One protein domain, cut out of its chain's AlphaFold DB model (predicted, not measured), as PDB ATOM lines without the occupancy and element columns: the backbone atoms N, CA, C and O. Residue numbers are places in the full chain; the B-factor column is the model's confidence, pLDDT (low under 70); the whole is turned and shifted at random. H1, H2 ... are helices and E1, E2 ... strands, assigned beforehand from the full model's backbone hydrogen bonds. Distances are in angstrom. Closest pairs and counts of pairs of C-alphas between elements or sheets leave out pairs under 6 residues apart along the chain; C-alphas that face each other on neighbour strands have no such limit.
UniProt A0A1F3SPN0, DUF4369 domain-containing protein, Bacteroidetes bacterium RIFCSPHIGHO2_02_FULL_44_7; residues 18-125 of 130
ATOM      1  N   GLY A  18      -2.061  13.725  -0.011       61.31
ATOM      2  CA  GLY A  18      -2.492  14.971   0.608       61.31
ATOM      3  C   GLY A  18      -1.679  15.230   1.874       61.31
ATOM      4  O   GLY A  18      -1.627  14.381   2.765       61.31
ATOM      5  N   GLN A  19      -1.036  16.396   1.944       85.38
ATOM      6  CA  GLN A  19      -0.279  16.846   3.111       85.38
ATOM      7  C   GLN A  19      -1.249  17.023   4.276       85.38
ATOM      8  O   GLN A  19      -1.967  18.013   4.368       85.38
ATOM      9  N   LYS A  20      -1.344  16.019   5.140       95.06
ATOM     10  CA  LYS A  20      -2.283  16.022   6.255       95.06
ATOM     11  C   LYS A  20      -1.671  16.745   7.447       95.06
ATOM     12  O   LYS A  20      -0.582  16.383   7.888       95.06
ATOM     13  N   ILE A  21      -2.396  17.712   8.004       98.06
ATOM     14  CA  ILE A  21      -2.053  18.340   9.283       98.06
ATOM     15  C   ILE A  21      -3.018  17.782  10.326       98.06
ATOM     16  O   ILE A  21      -4.221  18.038  10.270       98.06
ATOM     17  N   ARG A  22      -2.508  16.980  11.261       98.56
ATOM     18  CA  ARG A  22      -3.313  16.282  12.266       98.56
ATOM     19  C   ARG A  22      -2.886  16.647  13.678       98.56
ATOM     20  O   ARG A  22      -1.720  16.494  14.039       98.56
ATOM     21  N   PHE A  23      -3.867  16.988  14.506       98.75
ATOM     22  CA  PHE A  23      -3.684  17.183  15.939       98.75
ATOM     23  C   PHE A  23      -4.473  16.157  16.747       98.75
ATOM     24  O   PHE A  23      -5.561  15.730  16.351       98.75
ATOM     25  N   LYS A  24      -3.936  15.795  17.911       98.75
ATOM     26  CA  LYS A  24      -4.668  15.101  18.970       98.75
ATOM     27  C   LYS A  24      -4.524  15.873  20.277       98.75
ATOM     28  O   LYS A  24      -3.446  15.889  20.867       98.75
ATOM     29  N   ILE A  25      -5.608  16.486  20.727       98.62
ATOM     30  CA  ILE A  25      -5.668  17.287  21.945       98.62
ATOM     31  C   ILE A  25      -6.422  16.507  23.013       98.62
ATOM     32  O   ILE A  25      -7.594  16.173  22.856       98.62
ATOM     33  N   SER A  26      -5.734  16.199  24.105       98.44
ATOM     34  CA  SER A  26      -6.333  15.543  25.269       98.44
ATOM     35  C   SER A  26      -6.871  16.581  26.256       98.44
ATOM     36  O   SER A  26      -6.394  17.715  26.281       98.44
ATOM     37  N   ASN A  27      -7.811  16.172  27.115       97.75
ATOM     38  CA  ASN A  27      -8.357  16.999  28.201       97.75
ATOM     39  C   ASN A  27      -9.092  18.275  27.732       97.75
ATOM     40  O   ASN A  27      -9.060  19.313  28.392       97.75
ATOM     41  N   HIS A  28      -9.758  18.203  26.581       97.38
ATOM     42  CA  HIS A  28     -10.635  19.256  26.083       97.38
ATOM     43  C   HIS A  28     -11.874  18.625  25.443       97.38
ATOM     44  O   HIS A  28     -11.802  17.529  24.891       97.38
ATOM     45  N   LYS A  29     -13.018  19.305  25.539       97.19
ATOM     46  CA  LYS A  29     -14.264  18.874  24.890       97.19
ATOM     47  C   LYS A  29     -14.234  19.164  23.390       97.19
ATOM     48  O   LYS A  29     -13.564  20.099  22.952       97.19
ATOM     49  N   ASP A  30     -15.021  18.420  22.630       98.12
ATOM     50  CA  ASP A  30     -15.217  18.681  21.206       98.12
ATOM     51  C   ASP A  30     -15.734  20.106  20.975       98.12
ATOM     52  O   ASP A  30     -16.552  20.638  21.734       98.12
ATOM     53  N   THR A  31     -15.183  20.766  19.959       98.38
ATOM     54  CA  THR A  31     -15.452  22.175  19.662       98.38
ATOM     55  C   THR A  31     -14.982  22.541  18.256       98.38
ATOM     56  O   THR A  31     -14.262  21.776  17.618       98.38
ATOM     57  N   THR A  32     -15.346  23.730  17.784       98.38
ATOM     58  CA  THR A  32     -14.779  24.312  16.565       98.38
ATOM     59  C   THR A  32     -13.448  24.975  16.892       98.38
ATOM     60  O   THR A  32     -13.347  25.772  17.823       98.38
ATOM     61  N   VAL A  33     -12.425  24.659  16.110       98.50
ATOM     62  CA  VAL A  33     -11.078  25.218  16.219       98.50
ATOM     63  C   VAL A  33     -10.674  25.833  14.890       98.50
ATOM     64  O   VAL A  33     -11.233  25.510  13.841       98.50
ATOM     65  N   ASN A  34      -9.683  26.715  14.922       98.56
ATOM     66  CA  ASN A  34      -9.204  27.381  13.721       98.56
ATOM     67  C   ASN A  34      -7.719  27.111  13.502       98.56
ATOM     68  O   ASN A  34      -6.973  26.883  14.453       98.56
ATOM     69  N   LEU A  35      -7.285  27.194  12.249       98.31
ATOM     70  CA  LEU A  35      -5.895  27.486  11.935       98.31
ATOM     71  C   LEU A  35      -5.743  28.981  11.742       98.31
ATOM     72  O   LEU A  35      -6.523  29.616  11.030       98.31
ATOM     73  N   VAL A  36      -4.690  29.524  12.330       98.31
ATOM     74  CA  VAL A  36      -4.244  30.887  12.071       98.31
ATOM     75  C   VAL A  36      -2.816  30.867  11.547       98.31
ATOM     76  O   VAL A  36      -2.042  29.963  11.857       98.31
ATOM     77  N   ARG A  37      -2.462  31.850  10.723       97.62
ATOM     78  CA  ARG A  37      -1.151  31.968  10.085       97.62
ATOM     79  C   ARG A  37      -0.552  33.340  10.342       97.62
ATOM     80  O   ARG A  37      -1.231  34.359  10.193       97.62
ATOM     81  N   TYR A  38       0.744  33.367  10.637       96.25
ATOM     82  CA  TYR A  38       1.511  34.606  10.692       96.25
ATOM     83  C   TYR A  38       1.735  35.171   9.281       96.25
ATOM     84  O   TYR A  38       2.249  34.495   8.385       96.25
ATOM     85  N   PHE A  39       1.349  36.429   9.058       93.00
ATOM     86  CA  PHE A  39       1.624  37.152   7.815       93.00
ATOM     87  C   PHE A  39       1.964  38.618   8.103       93.00
ATOM     88  O   PHE A  39       1.146  39.385   8.610       93.00
ATOM     89  N   GLY A  40       3.197  39.018   7.781       91.25
ATOM     90  CA  GLY A  40       3.707  40.331   8.168       91.25
ATOM     91  C   GLY A  40       3.704  40.482   9.691       91.25
ATOM     92  O   GLY A  40       4.318  39.685  10.391       91.25
ATOM     93  N   LYS A  41       3.000  41.500  10.197       89.50
ATOM     94  CA  LYS A  41       2.863  41.767  11.640       89.50
ATOM     95  C   LYS A  41       1.593  41.168  12.262       89.50
ATOM     96  O   LYS A  41       1.367  41.362  13.451       89.50
ATOM     97  N   GLY A  42       0.741  40.525  11.464       93.75
ATOM     98  CA  GLY A  42      -0.584  40.072  11.885       93.75
ATOM     99  C   GLY A  42      -0.727  38.555  11.927       93.75
ATOM    100  O   GLY A  42       0.046  37.817  11.310       93.75
ATOM    101  N   LEU A  43      -1.770  38.119  12.630       95.25
ATOM    102  CA  LEU A  43      -2.220  36.738  12.716       95.25
ATOM    103  C   LEU A  43      -3.591  36.636  12.034       95.25
ATOM    104  O   LEU A  43      -4.518  37.353  12.408       95.25
ATOM    105  N   PHE A  44      -3.709  35.791  11.013       97.31
ATOM    106  CA  PHE A  44      -4.905  35.715  10.166       97.31
ATOM    107  C   PHE A  44      -5.491  34.310  10.169       97.31
ATOM    108  O   PHE A  44      -4.746  33.337  10.085       97.31
ATOM    109  N   TYR A  45      -6.819  34.204  10.215       97.50
ATOM    110  CA  TYR A  45      -7.519  32.932  10.043       97.50
ATOM    111  C   TYR A  45      -7.224  32.337   8.663       97.50
ATOM    112  O   TYR A  45      -7.313  33.029   7.649       97.50
ATOM    113  N   SER A  46      -6.848  31.061   8.651       97.25
ATOM    114  CA  SER A  46      -6.454  30.308   7.459       97.25
ATOM    115  C   SER A  46      -7.439  29.183   7.153       97.25
ATOM    116  O   SER A  46      -7.737  28.933   5.990       97.25
ATOM    117  N   ASP A  47      -7.959  28.517   8.189       98.06
ATOM    118  CA  ASP A  47      -8.907  27.409   8.045       98.06
ATOM    119  C   ASP A  47      -9.728  27.205   9.332       98.06
ATOM    120  O   ASP A  47      -9.377  27.731  10.394       98.06
ATOM    121  N   THR A  48     -10.786  26.403   9.250       98.38
ATOM    122  CA  THR A  48     -11.668  26.036  10.365       98.38
ATOM    123  C   THR A  48     -11.939  24.532  10.336       98.38
ATOM    124  O   THR A  48     -12.215  23.964   9.284       98.38
ATOM    125  N   ALA A  49     -11.896  23.880  11.499       98.38
ATOM    126  CA  ALA A  49     -12.219  22.461  11.635       98.38
ATOM    127  C   ALA A  49     -12.979  22.175  12.934       98.38
ATOM    128  O   ALA A  49     -12.967  22.959  13.883       98.38
ATOM    129  N   GLU A  50     -13.624  21.013  12.990       98.44
ATOM    130  CA  GLU A  50     -14.205  20.483  14.222       98.44
ATOM    131  C   GLU A  50     -13.210  19.539  14.906       98.44
ATOM    132  O   GLU A  50     -12.650  18.641  14.274       98.44
ATOM    133  N   MET A  51     -13.025  19.712  16.211       98.56
ATOM    134  CA  MET A  51     -12.407  18.718  17.079       98.56
ATOM    135  C   MET A  51     -13.440  17.637  17.397       98.56
ATOM    136  O   MET A  51     -14.494  17.952  17.945       98.56
ATOM    137  N   LYS A  52     -13.120  16.377  17.081       98.38
ATOM    138  CA  LYS A  52     -13.955  15.205  17.383       98.38
ATOM    139  C   LYS A  52     -13.165  14.169  18.162       98.38
ATOM    140  O   LYS A  52     -12.167  13.649  17.661       98.38
ATOM    141  N   ASN A  53     -13.600  13.855  19.377       97.75
ATOM    142  CA  ASN A  53     -12.870  13.026  20.337       97.75
ATOM    143  C   ASN A  53     -11.400  13.460  20.486       97.75
ATOM    144  O   ASN A  53     -10.481  12.636  20.462       97.75
ATOM    145  N   GLY A  54     -11.169  14.773  20.559       98.00
ATOM    146  CA  GLY A  54      -9.828  15.357  20.634       98.00
ATOM    147  C   GLY A  54      -9.013  15.310  19.332       98.00
ATOM    148  O   GLY A  54      -7.889  15.802  19.316       98.00
ATOM    149  N   ILE A  55      -9.526  14.739  18.239       98.69
ATOM    150  CA  ILE A  55      -8.833  14.678  16.945       98.69
ATOM    151  C   ILE A  55      -9.256  15.864  16.082       98.69
ATOM    152  O   ILE A  55     -10.445  16.153  15.961       98.69
ATOM    153  N   ILE A  56      -8.281  16.526  15.464       98.69
ATOM    154  CA  ILE A  56      -8.485  17.623  14.514       98.69
ATOM    155  C   ILE A  56      -7.653  17.339  13.270       98.69
ATOM    156  O   ILE A  56      -6.496  16.923  13.377       98.69
ATOM    157  N   GLU A  57      -8.221  17.588  12.095       98.25
ATOM    158  CA  GLU A  57      -7.545  17.370  10.821       98.25
ATOM    159  C   GLU A  57      -7.787  18.551   9.882       98.25
ATOM    160  O   GLU A  57      -8.920  19.002   9.726       98.25
ATOM    161  N   PHE A  58      -6.715  19.025   9.252       98.00
ATOM    162  CA  PHE A  58      -6.753  20.030   8.198       98.00
ATOM    163  C   PHE A  58      -6.092  19.492   6.931       98.00
ATOM    164  O   PHE A  58      -5.179  18.657   6.977       98.00
ATOM    165  N   ASP A  59      -6.546  20.015   5.797       96.12
ATOM    166  CA  ASP A  59      -5.943  19.773   4.494       96.12
ATOM    167  C   ASP A  59      -4.794  20.766   4.274       96.12
ATOM    168  O   ASP A  59      -5.008  21.950   4.002       96.12
ATOM    169  N   GLY A  60      -3.562  20.279   4.411       95.75
ATOM    170  CA  GLY A  60      -2.347  21.066   4.233       95.75
ATOM    171  C   GLY A  60      -2.175  21.595   2.811       95.75
ATOM    172  O   GLY A  60      -1.576  22.654   2.639       95.75
ATOM    173  N   SER A  61      -2.770  20.960   1.793       93.69
ATOM    174  CA  SER A  61      -2.680  21.451   0.407       93.69
ATOM    175  C   SER A  61      -3.338  22.825   0.208       93.69
ATOM    176  O   SER A  61      -3.032  23.533  -0.751       93.69
ATOM    177  N   LYS A  62      -4.205  23.236   1.144       94.81
ATOM    178  CA  LYS A  62      -4.844  24.560   1.180       94.81
ATOM    179  C   LYS A  62      -4.023  25.607   1.933       94.81
ATOM    180  O   LYS A  62      -4.350  26.792   1.882       94.81
ATOM    181  N   GLN A  63      -2.979  25.189   2.643       95.69
ATOM    182  CA  GLN A  63      -2.207  26.057   3.522       95.69
ATOM    183  C   GLN A  63      -0.959  26.584   2.819       95.69
ATOM    184  O   GLN A  63      -0.322  25.909   2.014       95.69
ATOM    185  N   LYS A  64      -0.583  27.820   3.150       94.75
ATOM    186  CA  LYS A  64       0.689  28.403   2.710       94.75
ATOM    187  C   LYS A  64       1.771  28.095   3.728       94.75
ATOM    188  O   LYS A  64       1.543  28.294   4.920       94.75
ATOM    189  N   ALA A  65       2.960  27.736   3.249       95.75
ATOM    190  CA  ALA A  65       4.120  27.527   4.104       95.75
ATOM    191  C   ALA A  65       4.407  28.734   5.028       95.75
ATOM    192  O   ALA A  65       4.125  29.898   4.688       95.75
ATOM    193  N   GLY A  66       4.944  28.449   6.212       96.38
ATOM    194  CA  GLY A  66       5.254  29.412   7.267       96.38
ATOM    195  C   GLY A  66       4.839  28.928   8.657       96.38
ATOM    196  O   GLY A  66       4.505  27.763   8.849       96.38
ATOM    197  N   ILE A  67       4.851  29.843   9.627       97.31
ATOM    198  CA  ILE A  67       4.403  29.560  10.996       97.31
ATOM    199  C   ILE A  67       2.879  29.681  11.058       97.31
ATOM    200  O   ILE A  67       2.303  30.721  10.706       97.31
ATOM    201  N   LEU A  68       2.240  28.608  11.503       98.06
ATOM    202  CA  LEU A  68       0.811  28.517  11.762       98.06
ATOM    203  C   LEU A  68       0.581  28.184  13.239       98.06
ATOM    204  O   LEU A  68       1.495  27.785  13.957       98.06
ATOM    205  N   ALA A  69      -0.660  28.325  13.691       98.31
ATOM    206  CA  ALA A  69      -1.078  27.839  14.991       98.31
ATOM    207  C   ALA A  69      -2.455  27.185  14.927       98.31
ATOM    208  O   ALA A  69      -3.371  27.700  14.279       98.31
ATOM    209  N   LEU A  70      -2.610  26.074  15.649       98.56
ATOM    210  CA  LEU A  70      -3.924  25.601  16.068       98.56
ATOM    211  C   LEU A  70      -4.448  26.575  17.128       98.56
ATOM    212  O   LEU A  70      -3.844  26.711  18.191       98.56
ATOM    213  N   PHE A  71      -5.554  27.246  16.827       98.44
ATOM    214  CA  PHE A  71      -6.147  28.303  17.636       98.44
ATOM    215  C   PHE A  71      -7.447  27.827  18.283       98.44
ATOM    216  O   PHE A  71      -8.443  27.547  17.603       98.44
ATOM    217  N   MET A  72      -7.418  27.729  19.611       98.00
ATOM    218  CA  MET A  72      -8.549  27.316  20.439       98.00
ATOM    219  C   MET A  72      -9.517  28.491  20.690       98.00
ATOM    220  O   MET A  72      -9.099  29.650  20.634       98.00
ATOM    221  N   PRO A  73     -10.800  28.233  21.022       96.62
ATOM    222  CA  PRO A  73     -11.782  29.290  21.301       96.62
ATOM    223  C   PRO A  73     -11.403  30.248  22.441       96.62
ATOM    224  O   PRO A  73     -11.803  31.409  22.438       96.62
ATOM    225  N   ASP A  74     -10.624  29.773  23.411       96.44
ATOM    226  CA  ASP A  74     -10.097  30.544  24.542       96.44
ATOM    227  C   ASP A  74      -8.747  31.217  24.235       96.44
ATOM    228  O   ASP A  74      -8.027  31.637  25.141       96.44
ATOM    229  N   GLN A  75      -8.404  31.312  22.949       95.00
ATOM    230  CA  GLN A  75      -7.196  31.926  22.407       95.00
ATOM    231  C   GLN A  75      -5.882  31.210  22.746       95.00
ATOM    232  O   GLN A  75      -4.807  31.726  22.436       95.00
ATOM    233  N   LYS A  76      -5.930  30.008  23.335       96.75
ATOM    234  CA  LYS A  76      -4.729  29.179  23.484       96.75
ATOM    235  C   LYS A  76      -4.264  28.675  22.125       96.75
ATOM    236  O   LYS A  76      -5.071  28.322  21.265       96.75
ATOM    237  N   MET A  77      -2.948  28.634  21.954       96.88
ATOM    238  CA  MET A  77      -2.312  28.305  20.685       96.88
ATOM    239  C   MET A  77      -1.344  27.138  20.829       96.88
ATOM    240  O   MET A  77      -0.623  27.033  21.822       96.88
ATOM    241  N   LEU A  78      -1.316  26.292  19.804       98.12
ATOM    242  CA  LEU A  78      -0.207  25.391  19.521       98.12
ATOM    243  C   LEU A  78       0.423  25.845  18.206       98.12
ATOM    244  O   LEU A  78      -0.157  25.631  17.141       98.12
ATOM    245  N   GLU A  79       1.577  26.498  18.292       98.00
ATOM    246  CA  GLU A  79       2.336  26.981  17.139       98.00
ATOM    247  C   GLU A  79       3.152  25.855  16.507       98.00
ATOM    248  O   GLU A  79       3.728  25.016  17.203       98.00
ATOM    249  N   PHE A  80       3.210  25.844  15.181       98.38
ATOM    250  CA  PHE A  80       3.929  24.848  14.399       98.38
ATOM    251  C   PHE A  80       4.393  25.454  13.069       98.38
ATOM    252  O   PHE A  80       3.815  26.419  12.559       98.38
ATOM    253  N   VAL A  81       5.447  24.889  12.493       98.00
ATOM    254  CA  VAL A  81       5.925  25.249  11.159       98.00
ATOM    255  C   VAL A  81       5.249  24.345  10.141       98.00
ATOM    256  O   VAL A  81       5.194  23.130  10.310       98.00
ATOM    257  N   TYR A  82       4.714  24.936   9.079       97.50
ATOM    258  CA  TYR A  82       4.219  24.203   7.928       97.50
ATOM    259  C   TYR A  82       5.115  24.471   6.725       97.50
ATOM    260  O   TYR A  82       5.259  25.621   6.305       97.50
ATOM    261  N   ASN A  83       5.667  23.414   6.138       95.81
ATOM    262  CA  ASN A  83       6.489  23.501   4.937       95.81
ATOM    263  C   ASN A  83       6.172  22.362   3.962       95.81
ATOM    264  O   ASN A  83       7.043  21.588   3.572       95.81
ATOM    265  N   ASN A  84       4.899  22.261   3.562       93.94
ATOM    266  CA  ASN A  84       4.452  21.294   2.554       93.94
ATOM    267  C   ASN A  84       4.785  19.834   2.935       93.94
ATOM    268  O   ASN A  84       5.132  19.012   2.085       93.94
ATOM    269  N   GLU A  85       4.661  19.503   4.220       91.88
ATOM    270  CA  GLU A  85       4.899  18.164   4.758       91.88
ATOM    271  C   GLU A  85       3.696  17.658   5.563       91.88
ATOM    272  O   GLU A  85       2.806  18.419   5.948       91.88
ATOM    273  N   GLU A  86       3.660  16.354   5.824       95.75
ATOM    274  CA  GLU A  86       2.684  15.786   6.750       95.75
ATOM    275  C   GLU A  86       3.074  16.070   8.202       95.75
ATOM    276  O   GLU A  86       4.193  15.791   8.630       95.75
ATOM    277  N   ILE A  87       2.100  16.526   8.984       97.88
ATOM    278  CA  ILE A  87       2.291  16.907  10.380       97.88
ATOM    279  C   ILE A  87       1.356  16.081  11.248       97.88
ATOM    280  O   ILE A  87       0.150  16.002  11.004       97.88
ATOM    281  N   SER A  88       1.905  15.485  12.304       98.38
ATOM    282  CA  SER A  88       1.106  14.855  13.348       98.38
ATOM    283  C   SER A  88       1.638  15.258  14.709       98.38
ATOM    284  O   SER A  88       2.779  14.955  15.052       98.38
ATOM    285  N   ILE A  89       0.800  15.942  15.482       98.69
ATOM    286  CA  ILE A  89       1.164  16.501  16.779       98.69
ATOM    287  C   ILE A  89       0.118  16.095  17.819       98.69
ATOM    288  O   ILE A  89      -1.084  16.182  17.585       98.69
ATOM    289  N   GLU A  90       0.568  15.662  18.990       98.75
ATOM    290  CA  GLU A  90      -0.294  15.446  20.152       98.75
ATOM    291  C   GLU A  90       0.014  16.485  21.230       98.75
ATOM    292  O   GLU A  90       1.166  16.871  21.391       98.75
ATOM    293  N   ALA A  91      -0.984  16.918  21.991       98.50
ATOM    294  CA  ALA A  91      -0.797  17.789  23.148       98.50
ATOM    295  C   ALA A  91      -1.923  17.584  24.171       98.50
ATOM    296  O   ALA A  91      -2.944  16.946  23.894       98.50
ATOM    297  N   THR A  92      -1.745  18.141  25.361       98.50
ATOM    298  CA  THR A  92      -2.711  18.097  26.458       98.50
ATOM    299  C   THR A  92      -3.105  19.516  26.845       98.50
ATOM    300  O   THR A  92      -2.265  20.351  27.164       98.50
ATOM    301  N   TYR A  93      -4.405  19.792  26.843       97.81
ATOM    302  CA  TYR A  93      -4.947  21.073  27.278       97.81
ATOM    303  C   TYR A  93      -4.888  21.204  28.820       97.81
ATOM    304  O   TYR A  93      -5.113  20.207  29.519       97.81
ATOM    305  N   PRO A  94      -4.622  22.401  29.390       97.06
ATOM    306  CA  PRO A  94      -4.458  23.702  28.725       97.06
ATOM    307  C   PRO A  94      -3.029  24.043  28.274       97.06
ATOM    308  O   PRO A  94      -2.848  25.037  27.574       97.06
ATOM    309  N   ASP A  95      -2.018  23.268  28.665       96.44
ATOM    310  CA  ASP A  95      -0.619  23.542  28.318       96.44
ATOM    311  C   ASP A  95      -0.239  22.911  26.973       96.44
ATOM    312  O   ASP A  95       0.450  21.890  26.898       96.44
ATOM    313  N   LEU A  96      -0.723  23.518  25.890       96.88
ATOM    314  CA  LEU A  96      -0.544  22.970  24.550       96.88
ATOM    315  C   LEU A  96       0.931  22.894  24.150       96.88
ATOM    316  O   LEU A  96       1.377  21.818  23.774       96.88
ATOM    317  N   MET A  97       1.689  23.989  24.279       95.00
ATOM    318  CA  MET A  97       3.099  24.045  23.865       95.00
ATOM    319  C   MET A  97       4.045  23.281  24.804       95.00
ATOM    320  O   MET A  97       5.017  22.661  24.351       95.00
ATOM    321  N   GLY A  98       3.786  23.286  26.114       94.50
ATOM    322  CA  GLY A  98       4.620  22.566  27.074       94.50
ATOM    323  C   GLY A  98       4.465  21.051  26.962       94.50
ATOM    324  O   GLY A  98       5.453  20.326  27.078       94.50
ATOM    325  N   THR A  99       3.273  20.557  26.614       97.19
ATOM    326  CA  THR A  99       2.984  19.112  26.548       97.19
ATOM    327  C   THR A  99       3.082  18.494  25.151       97.19
ATOM    328  O   THR A  99       2.883  17.284  25.012       97.19
ATOM    329  N   THR A 100       3.415  19.282  24.121       97.69
ATOM    330  CA  THR A 100       3.475  18.823  22.725       97.69
ATOM    331  C   THR A 100       4.318  17.554  22.519       97.69
ATOM    332  O   THR A 100       5.430  17.407  23.025       97.69
ATOM    333  N   LYS A 101       3.845  16.624  21.700       98.31
ATOM    334  CA  LYS A 101       4.598  15.459  21.233       98.31
ATOM    335  C   LYS A 101       4.441  15.372  19.729       98.31
ATOM    336  O   LYS A 101       3.361  15.052  19.234       98.31
ATOM    337  N   VAL A 102       5.521  15.646  19.010       98.25
ATOM    338  CA  VAL A 102       5.545  15.497  17.557       98.25
ATOM    339  C   VAL A 102       5.634  14.010  17.227       98.25
ATOM    340  O   VAL A 102       6.476  13.290  17.759       98.25
ATOM    341  N   LYS A 103       4.707  13.527  16.405       98.31
ATOM    342  CA  LYS A 103       4.666  12.153  15.886       98.31
ATOM    343  C   LYS A 103       5.153  12.079  14.445       98.31
ATOM    344  O   LYS A 103       5.608  11.022  14.023       98.31
ATOM    345  N   LYS A 104       5.028  13.180  13.700       97.25
ATOM    346  CA  LYS A 104       5.493  13.332  12.320       97.25
ATOM    347  C   LYS A 104       5.790  14.810  12.040       97.25
ATOM    348  O   LYS A 104       4.968  15.635  12.441       97.25
ATOM    349  N   SER A 105       6.915  15.074  11.361       96.94
ATOM    350  CA  SER A 105       7.602  16.362  11.103       96.94
ATOM    351  C   SER A 105       8.889  16.536  11.923       96.94
ATOM    352  O   SER A 105       8.870  16.766  13.135       96.94
ATOM    353  N   GLU A 106      10.036  16.428  11.252       96.50
ATOM    354  CA  GLU A 106      11.347  16.703  11.857       96.50
ATOM    355  C   GLU A 106      11.517  18.201  12.137       96.50
ATOM    356  O   GLU A 106      12.010  18.580  13.200       96.50
ATOM    357  N   GLU A 107      11.015  19.056  11.242       97.25
ATOM    358  CA  GLU A 107      11.063  20.512  11.398       97.25
ATOM    359  C   GLU A 107      10.340  20.962  12.673       97.25
ATOM    360  O   GLU A 107      10.887  21.722  13.474       97.25
ATOM    361  N   ASN A 108       9.149  20.418  12.934       98.31
ATOM    362  CA  ASN A 108       8.414  20.723  14.159       98.31
ATOM    363  C   ASN A 108       9.059  20.136  15.411       98.31
ATOM    364  O   ASN A 108       8.916  20.717  16.486       98.31
ATOM    365  N   THR A 109       9.785  19.023  15.292       98.19
ATOM    366  CA  THR A 109      10.548  18.469  16.418       98.19
ATOM    367  C   THR A 109      11.590  19.486  16.882       98.19
ATOM    368  O   THR A 109      11.581  19.885  18.047       98.19
ATOM    369  N   VAL A 110      12.392  20.007  15.950       98.06
ATOM    370  CA  VAL A 110      13.410  21.029  16.237       98.06
ATOM    371  C   VAL A 110      12.777  22.344  16.703       98.06
ATOM    372  O   VAL A 110      13.212  22.929  17.696       98.06
ATOM    373  N   PHE A 111      11.724  22.809  16.024       98.06
ATOM    374  CA  PHE A 111      11.040  24.060  16.365       98.06
ATOM    375  C   PHE A 111      10.483  24.044  17.795       98.06
ATOM    376  O   PHE A 111      10.715  24.975  18.565       98.06
ATOM    377  N   ILE A 112       9.785  22.975  18.183       97.25
ATOM    378  CA  ILE A 112       9.161  22.872  19.507       97.25
ATOM    379  C   ILE A 112      10.216  22.750  20.611       97.25
ATOM    380  O   ILE A 112      10.055  23.352  21.676       97.25
ATOM    381  N   GLU A 113      11.303  22.011  20.380       96.38
ATOM    382  CA  GLU A 113      12.430  21.949  21.318       96.38
ATOM    383  C   GLU A 113      13.049  23.329  21.545       96.38
ATOM    384  O   GLU A 113      13.260  23.732  22.694       96.38
ATOM    385  N   TYR A 114      13.256  24.090  20.471       96.62
ATOM    386  CA  TYR A 114      13.743  25.461  20.557       96.62
ATOM    387  C   TYR A 114      12.782  26.371  21.333       96.62
ATOM    388  O   TYR A 114      13.213  27.076  22.247       96.62
ATOM    389  N   VAL A 115      11.475  26.329  21.042       94.81
ATOM    390  CA  VAL A 115      10.470  27.131  21.765       94.81
ATOM    391  C   VAL A 115      10.486  26.811  23.264       94.81
ATOM    392  O   VAL A 115      10.492  27.722  24.094       94.81
ATOM    393  N   ARG A 116      10.564  25.530  23.640       93.75
ATOM    394  CA  ARG A 116      10.679  25.124  25.053       93.75
ATOM    395  C   ARG A 116      11.953  25.625  25.703       93.75
ATOM    396  O   ARG A 116      11.904  26.129  26.825       93.75
ATOM    397  N   PHE A 117      13.080  25.494  25.011       95.38
ATOM    398  CA  PHE A 117      14.354  26.008  25.490       95.38
ATOM    399  C   PHE A 117      14.262  27.514  25.760       95.38
ATOM    400  O   PHE A 117      14.578  27.948  26.869       95.38
ATOM    401  N   MET A 118      13.748  28.295  24.807       95.56
ATOM    402  CA  MET A 118      13.578  29.742  24.957       95.56
ATOM    403  C   MET A 118      12.664  30.098  26.129       95.56
ATOM    404  O   MET A 118      13.032  30.936  26.954       95.56
ATOM    405  N   ASN A 119      11.532  29.406  26.279       92.25
ATOM    406  CA  ASN A 119      10.638  29.593  27.421       92.25
ATOM    407  C   ASN A 119      11.346  29.309  28.754       92.25
ATOM    408  O   ASN A 119      11.223  30.091  29.697       92.25
ATOM    409  N   SER A 120      12.158  28.250  28.830       93.75
ATOM    410  CA  SER A 120      12.934  27.941  30.040       93.75
ATOM    411  C   SER A 120      13.942  29.041  30.395       93.75
ATOM    412  O   SER A 120      14.174  29.309  31.576       93.75
ATOM    413  N   LYS A 121      14.529  29.699  29.385       96.06
ATOM    414  CA  LYS A 121      15.472  30.807  29.570       96.06
ATOM    415  C   LYS A 121      14.775  32.096  29.974       96.06
ATOM    416  O   LYS A 121      15.299  32.801  30.830       96.06
ATOM    417  N   LEU A 122      13.585  32.366  29.442       93.38
ATOM    418  CA  LEU A 122      12.756  33.493  29.874       93.38
ATOM    419  C   LEU A 122      12.365  33.374  31.351       93.38
ATOM    420  O   LEU A 122      12.500  34.342  32.093       93.38
ATOM    421  N   VAL A 123      11.955  32.183  31.799       93.25
ATOM    422  CA  VAL A 123      11.647  31.934  33.219       93.25
ATOM    423  C   VAL A 123      12.878  32.169  34.098       93.25
ATOM    424  O   VAL A 123      12.789  32.890  35.085       93.25
ATOM    425  N   GLN A 124      14.043  31.633  33.714       94.00
ATOM    426  CA  GLN A 124      15.303  31.878  34.433       94.00
ATOM    427  C   GLN A 124      15.630  33.374  34.516       94.00
ATOM    428  O   GLN A 124      15.972  33.862  35.585       94.00
ATOM    429  N   ALA A 125      15.498  34.106  33.407       95.12
ATOM    430  CA  ALA A 125      15.772  35.539  33.359       95.12
ATOM    431  C   ALA A 125      14.850  36.348  34.283       95.12
ATOM    432  O   ALA A 125      15.313  37.281  34.932       95.12
TER     433      ALA A 125
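This is residues 18 to 125 of the 130 residues of the protein "DUF4369 domain-containing protein" of Bacteroidetes bacterium RIFCSPHIGHO2_02_FULL_44_7 (UniProt A0A1F3SPN0). Two four-stranded sheets form a small sandwich with crossed strands, and the edge strands E3 and E4 come together along one side of it. On the other side the long helix H2 packs with its first part on the edge strands E6 and E8, while its residues 120 to 125 stick out as a free end; the short helix H1 sits by E6 and E7. The printed part has 108 residues, in the order E1 E2 E3 E4 E5 E6 E7 H1 E8 H2, and its class is mixed, helices and strands. One sheet, E3 E2 E5 E6, is antiparallel, and the other, E4 E1 E7 E8, is mixed. The whole is compact, with a radius of gyration of the C-alphas of 13.3 A and spans of 39 by 30 by 27 A.

The first sheet holds E3, residues 42 to 51, 25.0 A long; E2, residues 31 to 39, 25.6 A; E5, residues 66 to 71, 15.5 A; and E6, residues 77 to 82, 14.9 A. The second holds E4, residues 55 to 59, 13.8 A; E1, residues 20 to 26, 19.4 A, beginning at C-alpha 20 (-2.283, 16.022, 6.255); E7, residues 87 to 92, 16.9 A; and E8, residues 101 to 104, 9.2 A. H1 is residues 96 to 99, 5.6 A, and H2 is residues 106 to 125, 28.9 A, ending at C-alpha 125 (15.772, 35.539, 33.359).

The sheet E3 E2 E5 E6 is strongly twisted, and E3 bends by 61 degrees at residue 47. E2 and E3 are a hairpin, with N 35 and O 47 at 2.8 A; E5 and E6 are another, with N 68 and O 80 at 2.9 A. Between the antiparallel E2 and E5, N 36 and O 69 are 3.0 A apart. The two sheets make a sandwich, two sheets face to face, 9.9 A centre to centre where they face each other, with strands at 51 degrees. In the second sheet E1 and E7 are parallel, with N 24 and O 89 at 2.9 A; E4 and E1 are antiparallel, with N 23 and O 56 at 2.9 A, as are E7 and E8, with N 101 and O 90 at 2.7 A. The closest C-alphas of E3 and E4, Glu 50 and Ile 56, are 6.4 A apart. H2 is on one face of the sheet E4 E1 E7 E8, two layers of helix and sheet, at a height over the sheet of 12.4 A. The closest C-alphas of H2 and E6 are those of Val 81 and Asn 108, 6.0 A apart. H1 only grazes both sheets; H1 and H2 only just touch, with 3 pairs of C-alphas within 8 A, closest at Gly 98 and Arg 116, 6.9 A, H2 doing so with residues 112 to 116 alone. In H2 every O i to N i+4 pair is within hydrogen-bond range; H1 is too short for such a pair, and its one O i to N i+3 pair is not within range.

The C-alphas of Gly 18 and Ala 125 are the two farthest apart, at 42.8 A. The printed part has no cut and no long link; the link E4 to E5 is short and the others are tight. Mean pLDDT of the printed part is 96.4, and residue 18 is under 70.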